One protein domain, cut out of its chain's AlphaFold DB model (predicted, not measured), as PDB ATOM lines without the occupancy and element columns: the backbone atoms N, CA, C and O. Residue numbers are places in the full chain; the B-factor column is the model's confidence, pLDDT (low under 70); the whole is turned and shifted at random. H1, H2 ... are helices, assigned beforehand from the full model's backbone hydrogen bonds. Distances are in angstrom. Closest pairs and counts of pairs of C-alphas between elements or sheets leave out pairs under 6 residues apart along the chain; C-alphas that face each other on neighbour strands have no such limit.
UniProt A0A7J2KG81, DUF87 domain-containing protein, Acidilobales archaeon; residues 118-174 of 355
ATOM      1  N   ASP A 118      -5.035 -30.739  -3.786       89.50
ATOM      2  CA  ASP A 118      -3.891 -30.412  -2.957       89.50
ATOM      3  C   ASP A 118      -3.618 -31.557  -1.983       89.50
ATOM      4  O   ASP A 118      -4.510 -32.014  -1.268       89.50
ATOM      5  N   LEU A 119      -2.369 -32.018  -1.939       93.88
ATOM      6  CA  LEU A 119      -1.892 -32.958  -0.927       93.88
ATOM      7  C   LEU A 119      -0.933 -32.245   0.016       93.88
ATOM      8  O   LEU A 119       0.053 -31.643  -0.421       93.88
ATOM      9  N   GLU A 120      -1.204 -32.354   1.310       94.44
ATOM     10  CA  GLU A 120      -0.270 -31.937   2.344       94.44
ATOM     11  C   GLU A 120       0.950 -32.874   2.395       94.44
ATOM     12  O   GLU A 120       0.847 -34.046   2.021       94.44
ATOM     13  N   PRO A 121       2.105 -32.427   2.927       95.00
ATOM     14  CA  PRO A 121       3.297 -33.273   3.030       95.00
ATOM     15  C   PRO A 121       3.068 -34.600   3.774       95.00
ATOM     16  O   PRO A 121       3.618 -35.629   3.384       95.00
ATOM     17  N   ALA A 122       2.238 -34.591   4.823       93.38
ATOM     18  CA  ALA A 122       1.892 -35.800   5.572       93.38
ATOM     19  C   ALA A 122       1.044 -36.771   4.733       93.38
ATOM     20  O   ALA A 122       1.330 -37.966   4.700       93.38
ATOM     21  N   GLU A 123       0.047 -36.259   4.009       96.00
ATOM     22  CA  GLU A 123      -0.791 -37.058   3.109       96.00
ATOM     23  C   GLU A 123       0.028 -37.630   1.948       96.00
ATOM     24  O   GLU A 123      -0.144 -38.790   1.591       96.00
ATOM     25  N   GLU A 124       0.965 -36.853   1.393       96.25
ATOM     26  CA  GLU A 124       1.885 -37.307   0.348       96.25
ATOM     27  C   GLU A 124       2.741 -38.490   0.824       96.25
ATOM     28  O   GLU A 124       2.893 -39.481   0.102       96.25
ATOM     29  N   TYR A 125       3.256 -38.426   2.054       95.94
ATOM     30  CA  TYR A 125       4.010 -39.527   2.652       95.94
ATOM     31  C   TYR A 125       3.138 -40.768   2.897       95.94
ATOM     32  O   TYR A 125       3.523 -41.873   2.499       95.94
ATOM     33  N   ILE A 126       1.953 -40.594   3.497       96.00
ATOM     34  CA  ILE A 126       0.998 -41.688   3.740       96.00
ATOM     35  C   ILE A 126       0.622 -42.363   2.419       96.00
ATOM     36  O   ILE A 126       0.666 -43.590   2.309       96.00
ATOM     37  N   LEU A 127       0.304 -41.570   1.397       97.12
ATOM     38  CA  LEU A 127      -0.046 -42.051   0.069       97.12
ATOM     39  C   LEU A 127       1.113 -42.825  -0.567       97.12
ATOM     40  O   LEU A 127       0.902 -43.923  -1.077       97.12
ATOM     41  N   TYR A 128       2.340 -42.301  -0.498       98.06
ATOM     42  CA  TYR A 128       3.525 -42.990  -1.012       98.06
ATOM     43  C   TYR A 128       3.695 -44.376  -0.381       98.06
ATOM     44  O   TYR A 128       3.836 -45.369  -1.101       98.06
ATOM     45  N   MET A 129       3.637 -44.460   0.951       97.25
ATOM     46  CA  MET A 129       3.773 -45.727   1.677       97.25
ATOM     47  C   MET A 129       2.620 -46.688   1.368       97.25
ATOM     48  O   MET A 129       2.855 -47.872   1.127       97.25
ATOM     49  N   SER A 130       1.392 -46.176   1.282       97.44
ATOM     50  CA  SER A 130       0.199 -46.968   0.956       97.44
ATOM     51  C   SER A 130       0.256 -47.540  -0.462       97.44
ATOM     52  O   SER A 130      -0.116 -48.694  -0.690       97.44
ATOM     53  N   ILE A 131       0.789 -46.781  -1.424       97.62
ATOM     54  CA  ILE A 131       1.020 -47.271  -2.786       97.62
ATOM     55  C   ILE A 131       2.056 -48.403  -2.780       97.62
ATOM     56  O   ILE A 131       1.823 -49.439  -3.400       97.62
ATOM     57  N   LEU A 132       3.176 -48.249  -2.064       97.88
ATOM     58  CA  LEU A 132       4.192 -49.305  -1.965       97.88
ATOM     59  C   LEU A 132       3.635 -50.586  -1.336       97.88
ATOM     60  O   LEU A 132       3.785 -51.660  -1.913       97.88
ATOM     61  N   LYS A 133       2.904 -50.461  -0.227       97.31
ATOM     62  CA  LYS A 133       2.229 -51.585   0.429       97.31
ATOM     63  C   LYS A 133       1.177 -52.242  -0.475       97.31
ATOM     64  O   LYS A 133       0.995 -53.455  -0.431       97.31
ATOM     65  N   SER A 134       0.524 -51.478  -1.353       97.00
ATOM     66  CA  SER A 134      -0.395 -52.034  -2.359       97.00
ATOM     67  C   SER A 134       0.323 -52.952  -3.356       97.00
ATOM     68  O   SER A 134      -0.214 -54.003  -3.701       97.00
ATOM     69  N   TYR A 135       1.544 -52.603  -3.779       96.62
ATOM     70  CA  TYR A 135       2.364 -53.463  -4.644       96.62
ATOM     71  C   TYR A 135       2.858 -54.736  -3.948       96.62
ATOM     72  O   TYR A 135       3.091 -55.738  -4.616       96.62
ATOM     73  N   GLU A 136       3.021 -54.713  -2.627       95.75
ATOM     74  CA  GLU A 136       3.378 -55.906  -1.846       95.75
ATOM     75  C   GLU A 136       2.190 -56.866  -1.698       95.75
ATOM     76  O   GLU A 136       2.372 -58.080  -1.640       95.75
ATOM     77  N   ARG A 137       0.961 -56.334  -1.662       93.94
ATOM     78  CA  ARG A 137      -0.269 -57.120  -1.481       93.94
ATOM     79  C   ARG A 137      -0.801 -57.759  -2.755       93.94
ATOM     80  O   ARG A 137      -1.462 -58.791  -2.680       93.94
ATOM     81  N   ALA A 138      -0.579 -57.133  -3.905       92.19
ATOM     82  CA  ALA A 138      -1.121 -57.597  -5.173       92.19
ATOM     83  C   ALA A 138      -0.114 -57.402  -6.306       92.19
ATOM     84  O   ALA A 138       0.535 -56.368  -6.410       92.19
ATOM     85  N   GLN A 139      -0.052 -58.372  -7.220       87.94
ATOM     86  CA  GLN A 139       0.785 -58.276  -8.420       87.94
ATOM     87  C   GLN A 139       0.310 -57.164  -9.376       87.94
ATOM     88  O   GLN A 139       1.110 -56.565 -10.095       87.94
ATOM     89  N   GLN A 140      -0.996 -56.895  -9.397       91.06
ATOM     90  CA  GLN A 140      -1.636 -55.860 -10.211       91.06
ATOM     91  C   GLN A 140      -2.573 -55.031  -9.323       91.06
ATOM     92  O   GLN A 140      -3.791 -55.204  -9.391       91.06
ATOM     93  N   PRO A 141      -2.031 -54.168  -8.443       93.44
ATOM     94  CA  PRO A 141      -2.868 -53.343  -7.591       93.44
ATOM     95  C   PRO A 141      -3.655 -52.350  -8.447       93.44
ATOM     96  O   PRO A 141      -3.216 -51.938  -9.521       93.44
ATOM     97  N   ASN A 142      -4.825 -51.961  -7.961       92.44
ATOM     98  CA  ASN A 142      -5.687 -50.935  -8.547       92.44
ATOM     99  C   ASN A 142      -6.087 -49.914  -7.469       92.44
ATOM    100  O   ASN A 142      -5.651 -50.013  -6.318       92.44
ATOM    101  N   LEU A 143      -6.907 -48.923  -7.831       91.94
ATOM    102  CA  LEU A 143      -7.368 -47.910  -6.876       91.94
ATOM    103  C   LEU A 143      -8.136 -48.518  -5.694       91.94
ATOM    104  O   LEU A 143      -7.939 -48.080  -4.566       91.94
ATOM    105  N   GLU A 144      -8.925 -49.573  -5.904       91.94
ATOM    106  CA  GLU A 144      -9.600 -50.266  -4.799       91.94
ATOM    107  C   GLU A 144      -8.614 -50.921  -3.827       91.94
ATOM    108  O   GLU A 144      -8.834 -50.912  -2.619       91.94
ATOM    109  N   THR A 145      -7.517 -51.486  -4.342       93.75
ATOM    110  CA  THR A 145      -6.446 -52.056  -3.511       93.75
ATOM    111  C   THR A 145      -5.824 -50.969  -2.641       93.75
ATOM    112  O   THR A 145      -5.647 -51.176  -1.443       93.75
ATOM    113  N   LEU A 146      -5.548 -49.800  -3.230       95.06
ATOM    114  CA  LEU A 146      -5.012 -48.647  -2.513       95.06
ATOM    115  C   LEU A 146      -5.978 -48.158  -1.427       95.06
ATOM    116  O   LEU A 146      -5.561 -47.979  -0.289       95.06
ATOM    117  N   ILE A 147      -7.261 -47.992  -1.757       94.12
ATOM    118  CA  ILE A 147      -8.294 -47.559  -0.804       94.12
ATOM    119  C   ILE A 147      -8.360 -48.522   0.386       94.12
ATOM    120  O   ILE A 147      -8.301 -48.076   1.528       94.12
ATOM    121  N   ARG A 148      -8.380 -49.840   0.140       94.06
ATOM    122  CA  ARG A 148      -8.369 -50.850   1.213       94.06
ATOM    123  C   ARG A 148      -7.112 -50.768   2.077       94.06
ATOM    124  O   ARG A 148      -7.208 -50.843   3.295       94.06
ATOM    125  N   VAL A 149      -5.936 -50.587   1.469       95.44
ATOM    126  CA  VAL A 149      -4.677 -50.416   2.216       95.44
ATOM    127  C   VAL A 149      -4.743 -49.207   3.142       95.44
ATOM    128  O   VAL A 149      -4.353 -49.330   4.297       95.44
ATOM    129  N   ILE A 150      -5.252 -48.073   2.658       94.75
ATOM    130  CA  ILE A 150      -5.373 -46.840   3.443       94.75
ATOM    131  C   ILE A 150      -6.407 -47.012   4.572       94.75
ATOM    132  O   ILE A 150      -6.158 -46.569   5.686       94.75
ATOM    133  N   GLN A 151      -7.534 -47.689   4.319       93.00
ATOM    134  CA  GLN A 151      -8.590 -47.939   5.316       93.00
ATOM    135  C   GLN A 151      -8.177 -48.908   6.433       93.00
ATOM    136  O   GLN A 151      -8.675 -48.816   7.551       93.00
ATOM    137  N   GLU A 152      -7.305 -49.872   6.136       91.81
ATOM    138  CA  GLU A 152      -6.839 -50.854   7.120       91.81
ATOM    139  C   GLU A 152      -5.737 -50.319   8.044       91.81
ATOM    140  O   GLU A 152      -5.440 -50.951   9.064       91.81
ATOM    141  N   GLU A 153      -5.112 -49.190   7.701       86.50
ATOM    142  CA  GLU A 153      -4.129 -48.549   8.571       86.50
ATOM    143  C   GLU A 153      -4.810 -48.009   9.827       86.50
ATOM    144  O   GLU A 153      -5.696 -47.158   9.780       86.50
ATOM    145  N   LYS A 154      -4.377 -48.519  10.981       78.75
ATOM    146  CA  LYS A 154      -4.859 -48.074  12.288       78.75
ATOM    147  C   LYS A 154      -3.824 -47.161  12.919       78.75
ATOM    148  O   LYS A 154      -2.646 -47.506  12.983       78.75
ATOM    149  N   SER A 155      -4.281 -46.036  13.453       78.44
ATOM    150  CA  SER A 155      -3.450 -45.098  14.200       78.44
ATOM    151  C   SER A 155      -4.024 -44.857  15.586       78.44
ATOM    152  O   SER A 155      -5.218 -44.629  15.732       78.44
ATOM    153  N   SER A 156      -3.158 -44.847  16.597       76.50
ATOM    154  CA  SER A 156      -3.528 -44.430  17.956       76.50
ATOM    155  C   SER A 156      -3.604 -42.904  18.113       76.50
ATOM    156  O   SER A 156      -4.098 -42.420  19.125       76.50
ATOM    157  N   SER A 157      -3.085 -42.142  17.143       88.69
ATOM    158  CA  SER A 157      -3.172 -40.677  17.109       88.69
ATOM    159  C   SER A 157      -4.375 -40.238  16.279       88.69
ATOM    160  O   SER A 157      -4.413 -40.515  15.077       88.69
ATOM    161  N   SER A 158      -5.299 -39.501  16.905       87.38
ATOM    162  CA  SER A 158      -6.476 -38.916  16.246       87.38
ATOM    163  C   SER A 158      -6.107 -37.924  15.140       87.38
ATOM    164  O   SER A 158      -6.817 -37.816  14.146       87.38
ATOM    165  N   GLU A 159      -4.982 -37.211  15.277       87.94
ATOM    166  CA  GLU A 159      -4.509 -36.286  14.242       87.94
ATOM    167  C   GLU A 159      -4.095 -37.041  12.976       87.94
ATOM    168  O   GLU A 159      -4.482 -36.672  11.869       87.94
ATOM    169  N   LEU A 160      -3.337 -38.128  13.136       88.50
ATOM    170  CA  LEU A 160      -2.903 -38.948  12.011       88.50
ATOM    171  C   LEU A 160      -4.098 -39.671  11.374       88.50
ATOM    172  O   LEU A 160      -4.181 -39.736  10.154       88.50
ATOM    173  N   GLU A 161      -5.052 -40.143  12.183       90.19
ATOM    174  CA  GLU A 161      -6.301 -40.745  11.702       90.19
ATOM    175  C   GLU A 161      -7.090 -39.773  10.808       90.19
ATOM    176  O   GLU A 161      -7.520 -40.137   9.714       90.19
ATOM    177  N   LEU A 162      -7.182 -38.497  11.203       91.56
ATOM    178  CA  LEU A 162      -7.799 -37.459  10.376       91.56
ATOM    179  C   LEU A 162      -7.098 -37.310   9.014       91.56
ATOM    180  O   LEU A 162      -7.781 -37.159   8.003       91.56
ATOM    181  N   LYS A 163      -5.758 -37.405   8.963       94.56
ATOM    182  CA  LYS A 163      -4.997 -37.361   7.697       94.56
ATOM    183  C   LYS A 163      -5.289 -38.555   6.787       94.56
ATOM    184  O   LYS A 163      -5.298 -38.402   5.567       94.56
ATOM    185  N   PHE A 164      -5.553 -39.736   7.350       94.12
ATOM    186  CA  PHE A 164      -6.008 -40.891   6.570       94.12
ATOM    187  C   PHE A 164      -7.394 -40.636   5.956       94.12
ATOM    188  O   PHE A 164      -7.575 -40.865   4.760       94.12
ATOM    189  N   TYR A 165      -8.349 -40.096   6.721       93.00
ATOM    190  CA  TYR A 165      -9.689 -39.776   6.205       93.00
ATOM    191  C   TYR A 165      -9.685 -38.667   5.142       93.00
ATOM    192  O   TYR A 165     -10.400 -38.769   4.138       93.00
ATOM    193  N   THR A 166      -8.870 -37.619   5.320       94.88
ATOM    194  CA  THR A 166      -8.755 -36.542   4.322       94.88
ATOM    195  C   THR A 166      -8.130 -37.059   3.032       94.88
ATOM    196  O   THR A 166      -8.632 -36.758   1.948       94.88
ATOM    197  N   LEU A 167      -7.100 -37.907   3.133       95.69
ATOM    198  CA  LEU A 167      -6.509 -38.574   1.980       95.69
ATOM    199  C   LEU A 167      -7.526 -39.484   1.276       95.69
ATOM    200  O   LEU A 167      -7.641 -39.409   0.056       95.69
ATOM    201  N   LEU A 168      -8.290 -40.299   2.009       94.56
ATOM    202  CA  LEU A 168      -9.323 -41.165   1.422       94.56
ATOM    203  C   LEU A 168     -10.339 -40.365   0.611       94.56
ATOM    204  O   LEU A 168     -10.552 -40.681  -0.554       94.56
ATOM    205  N   THR A 169     -10.869 -39.277   1.175       92.81
ATOM    206  CA  THR A 169     -11.809 -38.384   0.472       92.81
ATOM    207  C   THR A 169     -11.234 -37.876  -0.857       92.81
ATOM    208  O   THR A 169     -11.945 -37.777  -1.853       92.81
ATOM    209  N   LYS A 170      -9.932 -37.567  -0.895       94.12
ATOM    210  CA  LYS A 170      -9.236 -37.110  -2.109       94.12
ATOM    211  C   LYS A 170      -9.031 -38.235  -3.126       94.12
ATOM    212  O   LYS A 170      -9.208 -38.016  -4.320       94.12
ATOM    213  N   ILE A 171      -8.679 -39.440  -2.677       92.44
ATOM    214  CA  ILE A 171      -8.500 -40.606  -3.558       92.44
ATOM    215  C   ILE A 171      -9.841 -41.108  -4.104       92.44
ATOM    216  O   ILE A 171      -9.907 -41.523  -5.259       92.44
ATOM    217  N   GLU A 172     -10.924 -41.028  -3.333       89.88
ATOM    218  CA  GLU A 172     -12.263 -41.442  -3.766       89.88
ATOM    219  C   GLU A 172     -12.802 -40.614  -4.939       89.88
ATOM    220  O   GLU A 172     -13.564 -41.142  -5.748       89.88
ATOM    221  N   GLN A 173     -12.331 -39.376  -5.132       87.50
ATOM    222  CA  GLN A 173     -12.637 -38.577  -6.331       87.50
ATOM    223  C   GLN A 173     -12.188 -39.274  -7.628       87.50
ATOM    224  O   GLN A 173     -12.763 -39.058  -8.697       87.50
ATOM    225  N   LEU A 174     -11.184 -40.154  -7.532       86.44
ATOM    226  CA  LEU A 174     -10.664 -40.966  -8.631       86.44
ATOM    227  C   LEU A 174     -11.377 -42.303  -8.801       86.44
ATOM    228  O   LEU A 174     -11.040 -43.043  -9.728       86.44
TER     229      LEU A 174
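Overview. This is residues 118 to 174 of the 355 residues of the protein "DUF87 domain-containing protein" of Acidilobales archaeon (UniProt A0A7J2KG81). The longest helix, H1, crosses one side of a helical hairpin made by H2 and H3. The 57 printed residues, with three named helices in the order H1, H2, H3 and no named strand, are all helix by class. The whole is compact, with a radius of gyration of the C-alphas of 10.9 A and spans of 32 by 24 by 16 A.

Along the chain. H1, residues 121 to 137, begins at C-alpha 121 (3.297, -33.273, 3.030) and is 24.5 A long. H2 is residues 143 to 152, 14.3 A. H3, residues 158 to 172, 21.0 A, ends at C-alpha 172 (-12.263, -41.442, -3.766).

Arrangement. H1 touches H2 with residues 127 to 134 alone; the closest C-alphas, of Ser 134 and Leu 146, are 5.7 A apart. Their lines are only just about perpendicular, at 73 degrees. H1 touches H3 with residues 122 to 127 alone, closest at the C-alphas of Glu 123 and Leu 167, 6.0 A, at a steep tilt of 69 degrees, only just short of perpendicular, the same way. H2 and H3, a hairpin, touch at the C-alphas of Ile 150 and Phe 164, their closest, 6.8 A, at a shallow tilt of 14 degrees, opposite ways. The helix packing is only just mostly crossed, with 1 of 3 touching pairs at a shallow tilt. In H1, H2 and H3 every O i to N i+4 pair is within hydrogen-bond range.

Size, cuts and confidence. The farthest C-alphas, of Gln 139 and Ser 158, are 32.2 A apart. The printed part has no cut, both links are tight, and no printed residue is under 70 in pLDDT.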